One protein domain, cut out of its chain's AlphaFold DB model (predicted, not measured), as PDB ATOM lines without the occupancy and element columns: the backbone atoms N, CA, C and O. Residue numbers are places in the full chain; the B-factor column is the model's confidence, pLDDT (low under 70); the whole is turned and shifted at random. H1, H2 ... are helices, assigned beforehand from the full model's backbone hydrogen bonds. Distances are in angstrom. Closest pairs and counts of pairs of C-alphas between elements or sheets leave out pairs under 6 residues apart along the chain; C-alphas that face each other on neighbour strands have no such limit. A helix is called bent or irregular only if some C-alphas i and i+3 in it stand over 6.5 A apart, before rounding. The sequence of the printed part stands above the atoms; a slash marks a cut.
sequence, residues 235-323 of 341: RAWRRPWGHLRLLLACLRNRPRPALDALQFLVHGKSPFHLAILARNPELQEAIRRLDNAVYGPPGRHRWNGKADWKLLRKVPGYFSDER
ATOM      1  N   ARG A 235      14.960  40.894  27.098       52.12
ATOM      2  CA  ARG A 235      15.670  41.600  28.182       52.12
ATOM      3  C   ARG A 235      14.997  41.411  29.542       52.12
ATOM      4  O   ARG A 235      15.705  41.277  30.542       52.12
ATOM      5  N   ALA A 236      13.665  41.346  29.578       57.38
ATOM      6  CA  ALA A 236      12.889  41.295  30.817       57.38
ATOM      7  C   ALA A 236      13.068  39.979  31.600       57.38
ATOM      8  O   ALA A 236      13.187  40.015  32.823       57.38
ATOM      9  N   TRP A 237      13.171  38.826  30.919       54.03
ATOM     10  CA  TRP A 237      13.321  37.525  31.597       54.03
ATOM     11  C   TRP A 237      14.778  37.048  31.729       54.03
ATOM     12  O   TRP A 237      15.095  36.240  32.606       54.03
ATOM     13  N   ARG A 238      15.714  37.565  30.913       64.19
ATOM     14  CA  ARG A 238      17.134  37.151  30.952       64.19
ATOM     15  C   ARG A 238      17.833  37.520  32.261       64.19
ATOM     16  O   ARG A 238      18.609  36.716  32.773       64.19
ATOM     17  N   ARG A 239      17.555  38.703  32.820       68.31
ATOM     18  CA  ARG A 239      18.178  39.164  34.074       68.31
ATOM     19  C   ARG A 239      17.785  38.322  35.295       68.31
ATOM     20  O   ARG A 239      18.698  37.774  35.917       68.31
ATOM     21  N   PRO A 240      16.492  38.148  35.642       77.31
ATOM     22  CA  PRO A 240      16.118  37.347  36.810       77.31
ATOM     23  C   PRO A 240      16.587  35.891  36.678       77.31
ATOM     24  O   PRO A 240      17.121  35.326  37.634       77.31
ATOM     25  N   TRP A 241      16.497  35.308  35.476       78.75
ATOM     26  CA  TRP A 241      16.932  33.931  35.232       78.75
ATOM     27  C   TRP A 241      18.455  33.756  35.312       78.75
ATOM     28  O   TRP A 241      18.945  32.777  35.876       78.75
ATOM     29  N   GLY A 242      19.227  34.716  34.796       83.44
ATOM     30  CA  GLY A 242      20.686  34.699  34.883       83.44
ATOM     31  C   GLY A 242      21.190  34.835  36.322       83.44
ATOM     32  O   GLY A 242      22.071  34.081  36.736       83.44
ATOM     33  N   HIS A 243      20.589  35.724  37.122       87.50
ATOM     34  CA  HIS A 243      20.937  35.869  38.539       87.50
ATOM     35  C   HIS A 243      20.591  34.617  39.352       87.50
ATOM     36  O   HIS A 243      21.385  34.215  40.201       87.50
ATOM     37  N   LEU A 244      19.461  33.963  39.062       89.44
ATOM     38  CA  LEU A 244      19.085  32.700  39.699       89.44
ATOM     39  C   LEU A 244      20.081  31.576  39.366       89.44
ATOM     40  O   LEU A 244      20.507  30.842  40.257       89.44
ATOM     41  N   ARG A 245      20.502  31.463  38.098       90.56
ATOM     42  CA  ARG A 245      21.520  30.487  37.670       90.56
ATOM     43  C   ARG A 245      22.861  30.723  38.359       90.56
ATOM     44  O   ARG A 245      23.467  29.768  38.844       90.56
ATOM     45  N   LEU A 246      23.293  31.982  38.437       91.62
ATOM     46  CA  LEU A 246      24.526  32.363  39.121       91.62
ATOM     47  C   LEU A 246      24.441  32.045  40.623       91.62
ATOM     48  O   LEU A 246      25.357  31.430  41.164       91.62
ATOM     49  N   LEU A 247      23.318  32.365  41.276       92.88
ATOM     50  CA  LEU A 247      23.079  32.051  42.686       92.88
ATOM     51  C   LEU A 247      23.169  30.543  42.949       92.88
ATOM     52  O   LEU A 247      23.900  30.113  43.840       92.88
ATOM     53  N   LEU A 248      22.460  29.729  42.162       92.62
ATOM     54  CA  LEU A 248      22.460  28.272  42.315       92.62
ATOM     55  C   LEU A 248      23.854  27.671  42.094       92.62
ATOM     56  O   LEU A 248      24.244  26.752  42.815       92.62
ATOM     57  N   ALA A 249      24.616  28.186  41.128       92.31
ATOM     58  CA  ALA A 249      25.977  27.731  40.863       92.31
ATOM     59  C   ALA A 249      26.948  28.097  42.000       92.31
ATOM     60  O   ALA A 249      27.732  27.250  42.435       92.31
ATOM     61  N   CYS A 250      26.836  29.317  42.535       93.31
ATOM     62  CA  CYS A 250      27.586  29.784  43.698       93.31
ATOM     63  C   CYS A 250      27.265  28.976  44.963       93.31
ATOM     64  O   CYS A 250      28.179  28.534  45.659       93.31
ATOM     65  N   LEU A 251      25.983  28.723  45.247       92.69
ATOM     66  CA  LEU A 251      25.558  27.948  46.418       92.69
ATOM     67  C   LEU A 251      26.020  26.487  46.352       92.69
ATOM     68  O   LEU A 251      26.407  25.924  47.376       92.69
ATOM     69  N   ARG A 252      26.015  25.888  45.154       93.50
ATOM     70  CA  ARG A 252      26.498  24.518  44.900       93.50
ATOM     71  C   ARG A 252      28.020  24.424  44.737       93.50
ATOM     72  O   ARG A 252      28.521  23.341  44.452       93.50
ATOM     73  N   ASN A 253      28.736  25.539  44.888       92.88
ATOM     74  CA  ASN A 253      30.182  25.661  44.712       92.88
ATOM     75  C   ASN A 253      30.709  25.081  43.383       92.88
ATOM     76  O   ASN A 253      31.749  24.424  43.349       92.88
ATOM     77  N   ARG A 254      29.976  25.293  42.280       93.00
ATOM     78  CA  ARG A 254      30.363  24.814  40.943       93.00
ATOM     79  C   ARG A 254      30.922  25.969  40.093       93.00
ATOM     80  O   ARG A 254      30.122  26.780  39.624       93.00
ATOM     81  N   PRO A 255      32.247  26.042  39.856       90.50
ATOM     82  CA  PRO A 255      32.871  27.201  39.212       90.50
ATOM     83  C   PRO A 255      32.506  27.330  37.726       90.50
ATOM     84  O   PRO A 255      32.116  28.405  37.290       90.50
ATOM     85  N   ARG A 256      32.510  26.232  36.953       90.69
ATOM     86  CA  ARG A 256      32.136  26.264  35.522       90.69
ATOM     87  C   ARG A 256      30.711  26.801  35.278       90.69
ATOM     88  O   ARG A 256      30.579  27.813  34.600       90.69
ATOM     89  N   PRO A 257      29.651  26.249  35.908       92.44
ATOM     90  CA  PRO A 257      28.298  26.792  35.767       92.44
ATOM     91  C   PRO A 257      28.135  28.235  36.262       92.44
ATOM     92  O   PRO A 257      27.255  28.948  35.780       92.44
ATOM     93  N   ALA A 258      28.938  28.660  37.243       91.62
ATOM     94  CA  ALA A 258      28.911  30.034  37.735       91.62
ATOM     95  C   ALA A 258      29.505  30.997  36.705       91.62
ATOM     96  O   ALA A 258      28.931  32.059  36.468       91.62
ATOM     97  N   LEU A 259      30.597  30.602  36.045       89.31
ATOM     98  CA  LEU A 259      31.185  31.365  34.953       89.31
ATOM     99  C   LEU A 259      30.229  31.473  33.758       89.31
ATOM    100  O   LEU A 259      30.010  32.577  33.264       89.31
ATOM    101  N   ASP A 260      29.590  30.373  33.356       88.00
ATOM    102  CA  ASP A 260      28.619  30.372  32.252       88.00
ATOM    103  C   ASP A 260      27.432  31.308  32.537       88.00
ATOM    104  O   ASP A 260      26.988  32.070  31.676       88.00
ATOM    105  N   ALA A 261      26.908  31.275  33.769       89.19
ATOM    106  CA  ALA A 261      25.817  32.149  34.191       89.19
ATOM    107  C   ALA A 261      26.240  33.626  34.230       89.19
ATOM    108  O   ALA A 261      25.448  34.507  33.889       89.19
ATOM    109  N   LEU A 262      27.490  33.895  34.613       87.19
ATOM    110  CA  LEU A 262      28.057  35.236  34.613       87.19
ATOM    111  C   LEU A 262      28.212  35.770  33.186       87.19
ATOM    112  O   LEU A 262      27.721  36.859  32.900       87.19
ATOM    113  N   GLN A 263      28.814  34.991  32.284       85.56
ATOM    114  CA  GLN A 263      28.971  35.336  30.866       85.56
ATOM    115  C   GLN A 263      27.619  35.584  30.192       85.56
ATOM    116  O   GLN A 263      27.469  36.539  29.429       85.56
ATOM    117  N   PHE A 264      26.607  34.782  30.526       84.00
ATOM    118  CA  PHE A 264      25.239  34.987  30.058       84.00
ATOM    119  C   PHE A 264      24.662  36.347  30.486       84.00
ATOM    120  O   PHE A 264      24.005  37.012  29.688       84.00
ATOM    121  N   LEU A 265      24.930  36.790  31.720       83.12
ATOM    122  CA  LEU A 265      24.463  38.083  32.237       83.12
ATOM    123  C   LEU A 265      25.182  39.296  31.615       83.12
ATOM    124  O   LEU A 265      24.628  40.394  31.636       83.12
ATOM    125  N   VAL A 266      26.390  39.117  31.070       81.75
ATOM    126  CA  VAL A 266      27.224  40.197  30.500       81.75
ATOM    127  C   VAL A 266      27.347  40.151  28.971       81.75
ATOM    128  O   VAL A 266      28.272  40.742  28.416       81.75
ATOM    129  N   HIS A 267      26.433  39.466  28.281       76.81
ATOM    130  CA  HIS A 267      26.428  39.328  26.814       76.81
ATOM    131  C   HIS A 267      27.691  38.654  26.237       76.81
ATOM    132  O   HIS A 267      28.195  39.050  25.191       76.81
ATOM    133  N   GLY A 268      28.223  37.636  26.918       63.22
ATOM    134  CA  GLY A 268      29.326  36.813  26.407       63.22
ATOM    135  C   GLY A 268      30.726  37.413  26.568       63.22
ATOM    136  O   GLY A 268      31.686  36.846  26.053       63.22
ATOM    137  N   LYS A 269      30.882  38.530  27.297       74.75
ATOM    138  CA  LYS A 269      32.211  39.075  27.630       74.75
ATOM    139  C   LYS A 269      33.014  38.075  28.474       74.75
ATOM    140  O   LYS A 269      32.491  37.510  29.435       74.75
ATOM    141  N   SER A 270      34.291  37.878  28.132       70.75
ATOM    142  CA  SER A 270      35.164  36.942  28.851       70.75
ATOM    143  C   SER A 270      35.494  37.435  30.271       70.75
ATOM    144  O   SER A 270      35.584  38.647  30.485       70.75
ATOM    145  N   PRO A 271      35.714  36.536  31.251       66.06
ATOM    146  CA  PRO A 271      36.100  36.910  32.619       66.06
ATOM    147  C   PRO A 271      37.349  37.803  32.679       66.06
ATOM    148  O   PRO A 271      37.385  38.729  33.487       66.06
ATOM    149  N   PHE A 272      38.311  37.621  31.768       64.19
ATOM    150  CA  PHE A 272      39.458  38.519  31.607       64.19
ATOM    151  C   PHE A 272      39.037  39.968  31.298       64.19
ATOM    152  O   PHE A 272      39.459  40.899  31.982       64.19
ATOM    153  N   HIS A 273      38.132  40.167  30.332       66.81
ATOM    154  CA  HIS A 273      37.588  41.496  30.029       66.81
ATOM    155  C   HIS A 273      36.788  42.071  31.206       66.81
ATOM    156  O   HIS A 273      36.841  43.271  31.461       66.81
ATOM    157  N   LEU A 274      36.061  41.229  31.947       67.75
ATOM    158  CA  LEU A 274      35.297  41.669  33.117       67.75
ATOM    159  C   LEU A 274      36.199  42.137  34.262       67.75
ATOM    160  O   LEU A 274      35.886  43.139  34.900       67.75
ATOM    161  N   ALA A 275      37.313  41.444  34.507       66.50
ATOM    162  CA  ALA A 275      38.276  41.824  35.535       66.50
ATOM    163  C   ALA A 275      38.961  43.162  35.215       66.50
ATOM    164  O   ALA A 275      39.143  43.975  36.110       66.50
ATOM    165  N   ILE A 276      39.279  43.439  33.948       63.62
ATOM    166  CA  ILE A 276      39.892  44.717  33.546       63.62
ATOM    167  C   ILE A 276      38.910  45.887  33.702       63.62
ATOM    168  O   ILE A 276      39.295  46.977  34.117       63.62
ATOM    169  N   LEU A 277      37.632  45.666  33.382       62.41
ATOM    170  CA  LEU A 277      36.610  46.717  33.390       62.41
ATOM    171  C   LEU A 277      36.014  46.990  34.779       62.41
ATOM    172  O   LEU A 277      35.442  48.058  35.010       62.41
ATOM    173  N   ALA A 278      36.112  46.043  35.713       67.38
ATOM    174  CA  ALA A 278      35.601  46.227  37.063       67.38
ATOM    175  C   ALA A 278      36.470  47.242  37.827       67.38
ATOM    176  O   ALA A 278      37.635  46.981  38.089       67.38
ATOM    177  N   ARG A 279      35.904  48.383  38.246       68.50
ATOM    178  CA  ARG A 279      36.627  49.405  39.037       68.50
ATOM    179  C   ARG A 279      36.902  48.994  40.493       68.50
ATOM    180  O   ARG A 279      37.685  49.645  41.172       68.50
ATOM    181  N   ASN A 280      36.233  47.952  40.991       81.25
ATOM    182  CA  ASN A 280      36.347  47.504  42.379       81.25
ATOM    183  C   ASN A 280      37.372  46.353  42.497       81.25
ATOM    184  O   ASN A 280      37.122  45.291  41.922       81.25
ATOM    185  N   PRO A 281      38.463  46.512  43.274       83.62
ATOM    186  CA  PRO A 281      39.523  45.507  43.382       83.62
ATOM    187  C   PRO A 281      39.046  44.175  43.983       83.62
ATOM    188  O   PRO A 281      39.485  43.111  43.554       83.62
ATOM    189  N   GLU A 282      38.085  44.190  44.911       84.94
ATOM    190  CA  GLU A 282      37.519  42.960  45.481       84.94
ATOM    191  C   GLU A 282      36.730  42.163  44.439       84.94
ATOM    192  O   GLU A 282      36.758  40.930  44.424       84.94
ATOM    193  N   LEU A 283      36.034  42.867  43.540       85.44
ATOM    194  CA  LEU A 283      35.300  42.243  42.446       85.44
ATOM    195  C   LEU A 283      36.249  41.656  41.399       85.44
ATOM    196  O   LEU A 283      36.007  40.547  40.921       85.44
ATOM    197  N   GLN A 284      37.331  42.370  41.075       84.25
ATOM    198  CA  GLN A 284      38.384  41.857  40.198       84.25
ATOM    199  C   GLN A 284      38.964  40.552  40.747       84.25
ATOM    200  O   GLN A 284      39.093  39.572  40.013       84.25
ATOM    201  N   GLU A 285      39.246  40.511  42.051       87.06
ATOM    202  CA  GLU A 285      39.774  39.319  42.705       87.06
ATOM    203  C   GLU A 285      38.764  38.164  42.702       87.06
ATOM    204  O   GLU A 285      39.131  37.025  42.427       87.06
ATOM    205  N   ALA A 286      37.479  38.437  42.948       88.94
ATOM    206  CA  ALA A 286      36.429  37.417  42.878       88.94
ATOM    207  C   ALA A 286      36.280  36.819  41.467       88.94
ATOM    208  O   ALA A 286      36.104  35.607  41.327       88.94
ATOM    209  N   ILE A 287      36.393  37.642  40.419       88.25
ATOM    210  CA  ILE A 287      36.383  37.176  39.024       88.25
ATOM    211  C   ILE A 287      37.632  36.333  38.739       88.25
ATOM    212  O   ILE A 287      37.512  35.258  38.158       88.25
ATOM    213  N   ARG A 288      38.810  36.760  39.210       87.12
ATOM    214  CA  ARG A 288      40.066  36.014  39.034       87.12
ATOM    215  C   ARG A 288      40.050  34.670  39.761       87.12
ATOM    216  O   ARG A 288      40.485  33.670  39.201       87.12
ATOM    217  N   ARG A 289      39.506  34.608  40.982       89.56
ATOM    218  CA  ARG A 289      39.318  33.349  41.725       89.56
ATOM    219  C   ARG A 289      38.399  32.380  40.985       89.56
ATOM    220  O   ARG A 289      38.696  31.188  40.944       89.56
ATOM    221  N   LEU A 290      37.303  32.880  40.409       89.81
ATOM    222  CA  LEU A 290      36.386  32.077  39.601       89.81
ATOM    223  C   LEU A 290      37.070  31.557  38.327       89.81
ATOM    224  O   LEU A 290      36.970  30.369  38.030       89.81
ATOM    225  N   ASP A 291      37.797  32.418  37.616       88.44
ATOM    226  CA  ASP A 291      38.522  32.079  36.386       88.44
ATOM    227  C   ASP A 291      39.614  31.025  36.634       88.44
ATOM    228  O   ASP A 291      39.628  29.962  36.009       88.44
ATOM    229  N   ASN A 292      40.442  31.241  37.661       86.94
ATOM    230  CA  ASN A 292      41.479  30.302  38.094       86.94
ATOM    231  C   ASN A 292      40.910  28.946  38.532       86.94
ATOM    232  O   ASN A 292      41.577  27.926  38.398       86.94
ATOM    233  N   ALA A 293      39.685  28.902  39.053       89.25
ATOM    234  CA  ALA A 293      39.041  27.645  39.424       89.25
ATOM    235  C   ALA A 293      38.441  26.883  38.234       89.25
ATOM    236  O   ALA A 293      38.153  25.691  38.358       89.25
ATOM    237  N   VAL A 294      38.234  27.548  37.093       88.19
ATOM    238  CA  VAL A 294      37.756  26.921  35.854       88.19
ATOM    239  C   VAL A 294      38.912  26.480  34.959       88.19
ATOM    240  O   VAL A 294      38.859  25.367  34.426       88.19
ATOM    241  N   TYR A 295      39.917  27.343  34.794       84.44
ATOM    242  CA  TYR A 295      41.004  27.174  33.825       84.44
ATOM    243  C   TYR A 295      42.378  26.928  34.459       84.44
ATOM    244  O   TYR A 295      43.301  26.513  33.761       84.44
ATOM    245  N   GLY A 296      42.535  27.167  35.763       81.31
ATOM    246  CA  GLY A 296      43.792  26.926  36.465       81.31
ATOM    247  C   GLY A 296      44.070  25.436  36.709       81.31
ATOM    248  O   GLY A 296      43.172  24.595  36.599       81.31
ATOM    249  N   PRO A 297      45.319  25.084  37.059       77.00
ATOM    250  CA  PRO A 297      45.716  23.703  37.301       77.00
ATOM    251  C   PRO A 297      44.881  23.061  38.430       77.00
ATOM    252  O   PRO A 297      44.668  23.688  39.478       77.00
ATOM    253  N   PRO A 298      44.407  21.812  38.246       71.19
ATOM    254  CA  PRO A 298      43.503  21.155  39.184       71.19
ATOM    255  C   PRO A 298      44.135  21.028  40.576       71.19
ATOM    256  O   PRO A 298      45.309  20.701  40.719       71.19
ATOM    257  N   GLY A 299      43.348  21.308  41.619       67.94
ATOM    258  CA  GLY A 299      43.769  21.192  43.021       67.94
ATOM    259  C   GLY A 299      44.522  22.399  43.594       67.94
ATOM    260  O   GLY A 299      44.671  22.480  44.811       67.94
ATOM    261  N   ARG A 300      44.938  23.369  42.765       67.88
ATOM    262  CA  ARG A 300      45.740  24.526  43.211       67.88
ATOM    263  C   ARG A 300      44.909  25.719  43.694       67.88
ATOM    264  O   ARG A 300      45.393  26.530  44.478       67.88
ATOM    265  N   HIS A 301      43.653  25.814  43.259       70.44
ATOM    266  CA  HIS A 301      42.766  26.935  43.573       70.44
ATOM    267  C   HIS A 301      41.417  26.424  44.087       70.44
ATOM    268  O   HIS A 301      40.659  25.788  43.356       70.44
ATOM    269  N   ARG A 302      41.107  26.693  45.362       77.00
ATOM    270  CA  ARG A 302      39.784  26.419  45.939       77.00
ATOM    271  C   ARG A 302      38.902  27.650  45.778       77.00
ATOM    272  O   ARG A 302      39.153  28.680  46.396       77.00
ATOM    273  N   TRP A 303      37.858  27.528  44.966       90.56
ATOM    274  CA  TRP A 303      36.824  28.551  44.850       90.56
ATOM    275  C   TRP A 303      35.752  28.372  45.924       90.56
ATOM    276  O   TRP A 303      35.359  27.241  46.228       90.56
ATOM    277  N   ASN A 304      35.290  29.488  46.494       91.50
ATOM    278  CA  ASN A 304      34.198  29.529  47.461       91.50
ATOM    279  C   ASN A 304      33.059  30.395  46.911       91.50
ATOM    280  O   ASN A 304      32.983  31.603  47.151       91.50
ATOM    281  N   GLY A 305      32.138  29.750  46.201       89.12
ATOM    282  CA  GLY A 305      31.003  30.407  45.567       89.12
ATOM    283  C   GLY A 305      30.071  31.126  46.545       89.12
ATOM    284  O   GLY A 305      29.490  32.144  46.174       89.12
ATOM    285  N   LYS A 306      29.964  30.680  47.806       90.81
ATOM    286  CA  LYS A 306      29.150  31.367  48.828       90.81
ATOM    287  C   LYS A 306      29.747  32.719  49.219       90.81
ATOM    288  O   LYS A 306      29.000  33.682  49.386       90.81
ATOM    289  N   ALA A 307      31.073  32.791  49.345       88.81
ATOM    290  CA  ALA A 307      31.780  34.034  49.644       88.81
ATOM    291  C   ALA A 307      31.731  35.005  48.450       88.81
ATOM    292  O   ALA A 307      31.404  36.180  48.617       88.81
ATOM    293  N   ASP A 308      31.960  34.491  47.238       89.50
ATOM    294  CA  ASP A 308      32.083  35.318  46.034       89.50
ATOM    295  C   ASP A 308      30.735  35.785  45.454       89.50
ATOM    296  O   ASP A 308      30.683  36.800  44.757       89.50
ATOM    297  N   TRP A 309      29.613  35.129  45.785       89.50
ATOM    298  CA  TRP A 309      28.274  35.505  45.303       89.50
ATOM    299  C   TRP A 309      27.932  36.987  45.531       89.50
ATOM    300  O   TRP A 309      27.393  37.651  44.640       89.50
ATOM    301  N   LYS A 310      28.256  37.528  46.716       87.94
ATOM    302  CA  LYS A 310      27.935  38.922  47.080       87.94
ATOM    303  C   LYS A 310      28.580  39.936  46.132       87.94
ATOM    304  O   LYS A 310      28.001  41.006  45.924       87.94
ATOM    305  N   LEU A 311      29.744  39.590  45.585       88.75
ATOM    306  CA  LEU A 311      30.512  40.392  44.641       88.75
ATOM    307  C   LEU A 311      30.050  40.106  43.206       88.75
ATOM    308  O   LEU A 311      29.657  41.032  42.498       88.75
ATOM    309  N   LEU A 312      29.975  38.831  42.809       87.62
ATOM    310  CA  LEU A 312      29.619  38.419  41.445       87.62
ATOM    311  C   LEU A 312      28.206  38.855  41.025       87.62
ATOM    312  O   LEU A 312      27.994  39.218  39.869       87.62
ATOM    313  N   ARG A 313      27.239  38.920  41.953       88.12
ATOM    314  CA  ARG A 313      25.881  39.406  41.641       88.12
ATOM    315  C   ARG A 313      25.840  40.874  41.201       88.12
ATOM    316  O   ARG A 313      24.863  41.279  40.581       88.12
ATOM    317  N   LYS A 314      26.862  41.672  41.545       84.69
ATOM    318  CA  LYS A 314      26.936  43.102  41.207       84.69
ATOM    319  C   LYS A 314      27.438  43.337  39.783       84.69
ATOM    320  O   LYS A 314      27.181  44.406  39.243       84.69
ATOM    321  N   VAL A 315      28.103  42.351  39.169       78.75
ATOM    322  CA  VAL A 315      28.726  42.463  37.837       78.75
ATOM    323  C   VAL A 315      27.765  43.032  36.786       78.75
ATOM    324  O   VAL A 315      28.142  44.005  36.146       78.75
ATOM    325  N   PRO A 316      26.514  42.556  36.632       73.00
ATOM    326  CA  PRO A 316      25.627  43.069  35.581       73.00
ATOM    327  C   PRO A 316      25.201  44.528  35.799       73.00
ATOM    328  O   PRO A 316      24.914  45.230  34.834       73.00
ATOM    329  N   GLY A 317      25.187  44.993  37.056       67.94
ATOM    330  CA  GLY A 317      24.869  46.376  37.423       67.94
ATOM    331  C   GLY A 317      25.973  47.371  37.059       67.94
ATOM    332  O   GLY A 317      25.673  48.516  36.744       67.94
ATOM    333  N   TYR A 318      27.234  46.928  37.007       64.19
ATOM    334  CA  TYR A 318      28.347  47.754  36.518       64.19
ATOM    335  C   TYR A 318      28.264  48.037  35.011       64.19
ATOM    336  O   TYR A 318      28.912  48.961  34.534       64.19
ATOM    337  N   PHE A 319      27.473  47.258  34.266       58.88
ATOM    338  CA  PHE A 319      27.347  47.362  32.808       58.88
ATOM    339  C   PHE A 319      25.931  47.741  32.350       58.88
ATOM    340  O   PHE A 319      25.669  47.768  31.151       58.88
ATOM    341  N   SER A 320      25.004  48.003  33.280       53.53
ATOM    342  CA  SER A 320      23.627  48.397  32.958       53.53
ATOM    343  C   SER A 320      23.442  49.893  32.719       53.53
ATOM    344  O   SER A 320      22.351  50.292  32.321       53.53
ATOM    345  N   ASP A 321      24.473  50.705  32.956       45.69
ATOM    346  CA  ASP A 321      24.444  52.137  32.671       45.69
ATOM    347  C   ASP A 321      24.847  52.392  31.209       45.69
ATOM    348  O   ASP A 321      25.959  52.803  30.881       45.69
ATOM    349  N   GLU A 322      23.928  52.084  30.291       44.19
ATOM    350  CA  GLU A 322      24.089  52.345  28.852       44.19
ATOM    351  C   GLU A 322      24.236  53.845  28.523       44.19
ATOM    352  O   GLU A 322      24.594  54.176  27.393       44.19
ATOM    353  N   ARG A 323      24.028  54.764  29.484       40.44
ATOM    354  CA  ARG A 323      24.266  56.205  29.280       40.44
ATOM    355  C   ARG A 323      25.744  56.579  29.249       40.44
ATOM    356  O   ARG A 323      26.082  57.567  28.612       40.44
TER     357      ARG A 323
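What this domain is: This is residues 235 to 323 of the 341 residues of an uncharacterized protein of Gammaproteobacteria bacterium (UniProt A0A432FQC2). Two helical hairpins, H1 with H2 and H3 with H4, are joined where one end of H4 crosses H2 steeply, and H5 bridges from H1 to H4. Short H6 lies near the last residue of H2, and the long axis runs from the link of residues 296 to 304, which holds Gly 299, at one end to the last printed residues, up to Arg 323, at the other. The printed part has 89 residues with six named helices, H1 to H6 in order along the chain, and no named strand; its class is all helix. The whole is compact, with a radius of gyration of the C-alphas of 12.2 A, yet elongated, spanning 41 by 25 by 20 A.

How they stand to each other: H1, residues 235 to 251, touches H2, residues 255 to 265, with the C-alphas of Ala 249 and Ala 258 closest at 4.9 A. This hairpin has a shallow tilt of 16 degrees, opposite ways. H3, residues 271 to 277, and H4, residues 281 to 295, form the other hairpin, also at a shallow tilt of 16 degrees, opposite ways; they touch, closest at the C-alphas of Ala 275 and Gln 284, 4.7 A. H4 is the hub, touching three helices. With residues 290 to 294 alone it touches H2, at a steep tilt of 58 degrees; the closest C-alphas, of Arg 256 and Val 294, are 5.7 A apart. H5, residues 305 to 312, touches residues 282 to 287 of H4 alone, at a steep tilt of 51 degrees, with the C-alphas of Leu 283 and Leu 311 closest at 5.6 A. H5 also touches residues 246 to 251 of H1 alone, closest at the C-alphas of Cys 250 and Gly 305, 3.9 A; their shallow tilt of 33 degrees is only just short of steep. The helix packing is part aligned, part crossed. H6, residues 315 to 318, is close to H2 but not clearly touching, with the C-alphas of Leu 265 and Pro 316 closest at 6.1 A. H1 is apart from H3 and H4. Each O i to N i+4 pair is within hydrogen-bond range in H2, H3 and H4, against 11 of 13 in H1 and 2 of 4 in H5; H6 is too short for such a pair.

Where its parts are: H1 begins at C-alpha 235 (15.670, 41.600, 28.182) and is 24.8 A long. H1 and H5 are only just irregular: C-alphas 236 and 239 are 6.6 A apart, and C-alphas 307 and 310 are 6.7 A apart. H2 is 15.4 A long, and H4, 20.7 A long, begins at C-alpha 281 (39.523, 45.507, 43.382). H6 ends at C-alpha 318 (28.347, 47.754, 36.518).

The domain as a whole: The C-alphas of Gly 299 and Arg 323 are the two farthest apart, at 42.4 A. The printed part has no cut and no long link; the link from H4 to H5, nine residues, is short, and the others are tight. The mean pLDDT of the printed part is 79.4, with low confidence at residues 235 to 239, 268, 271 to 279, 299 to 300 and 317 to 323.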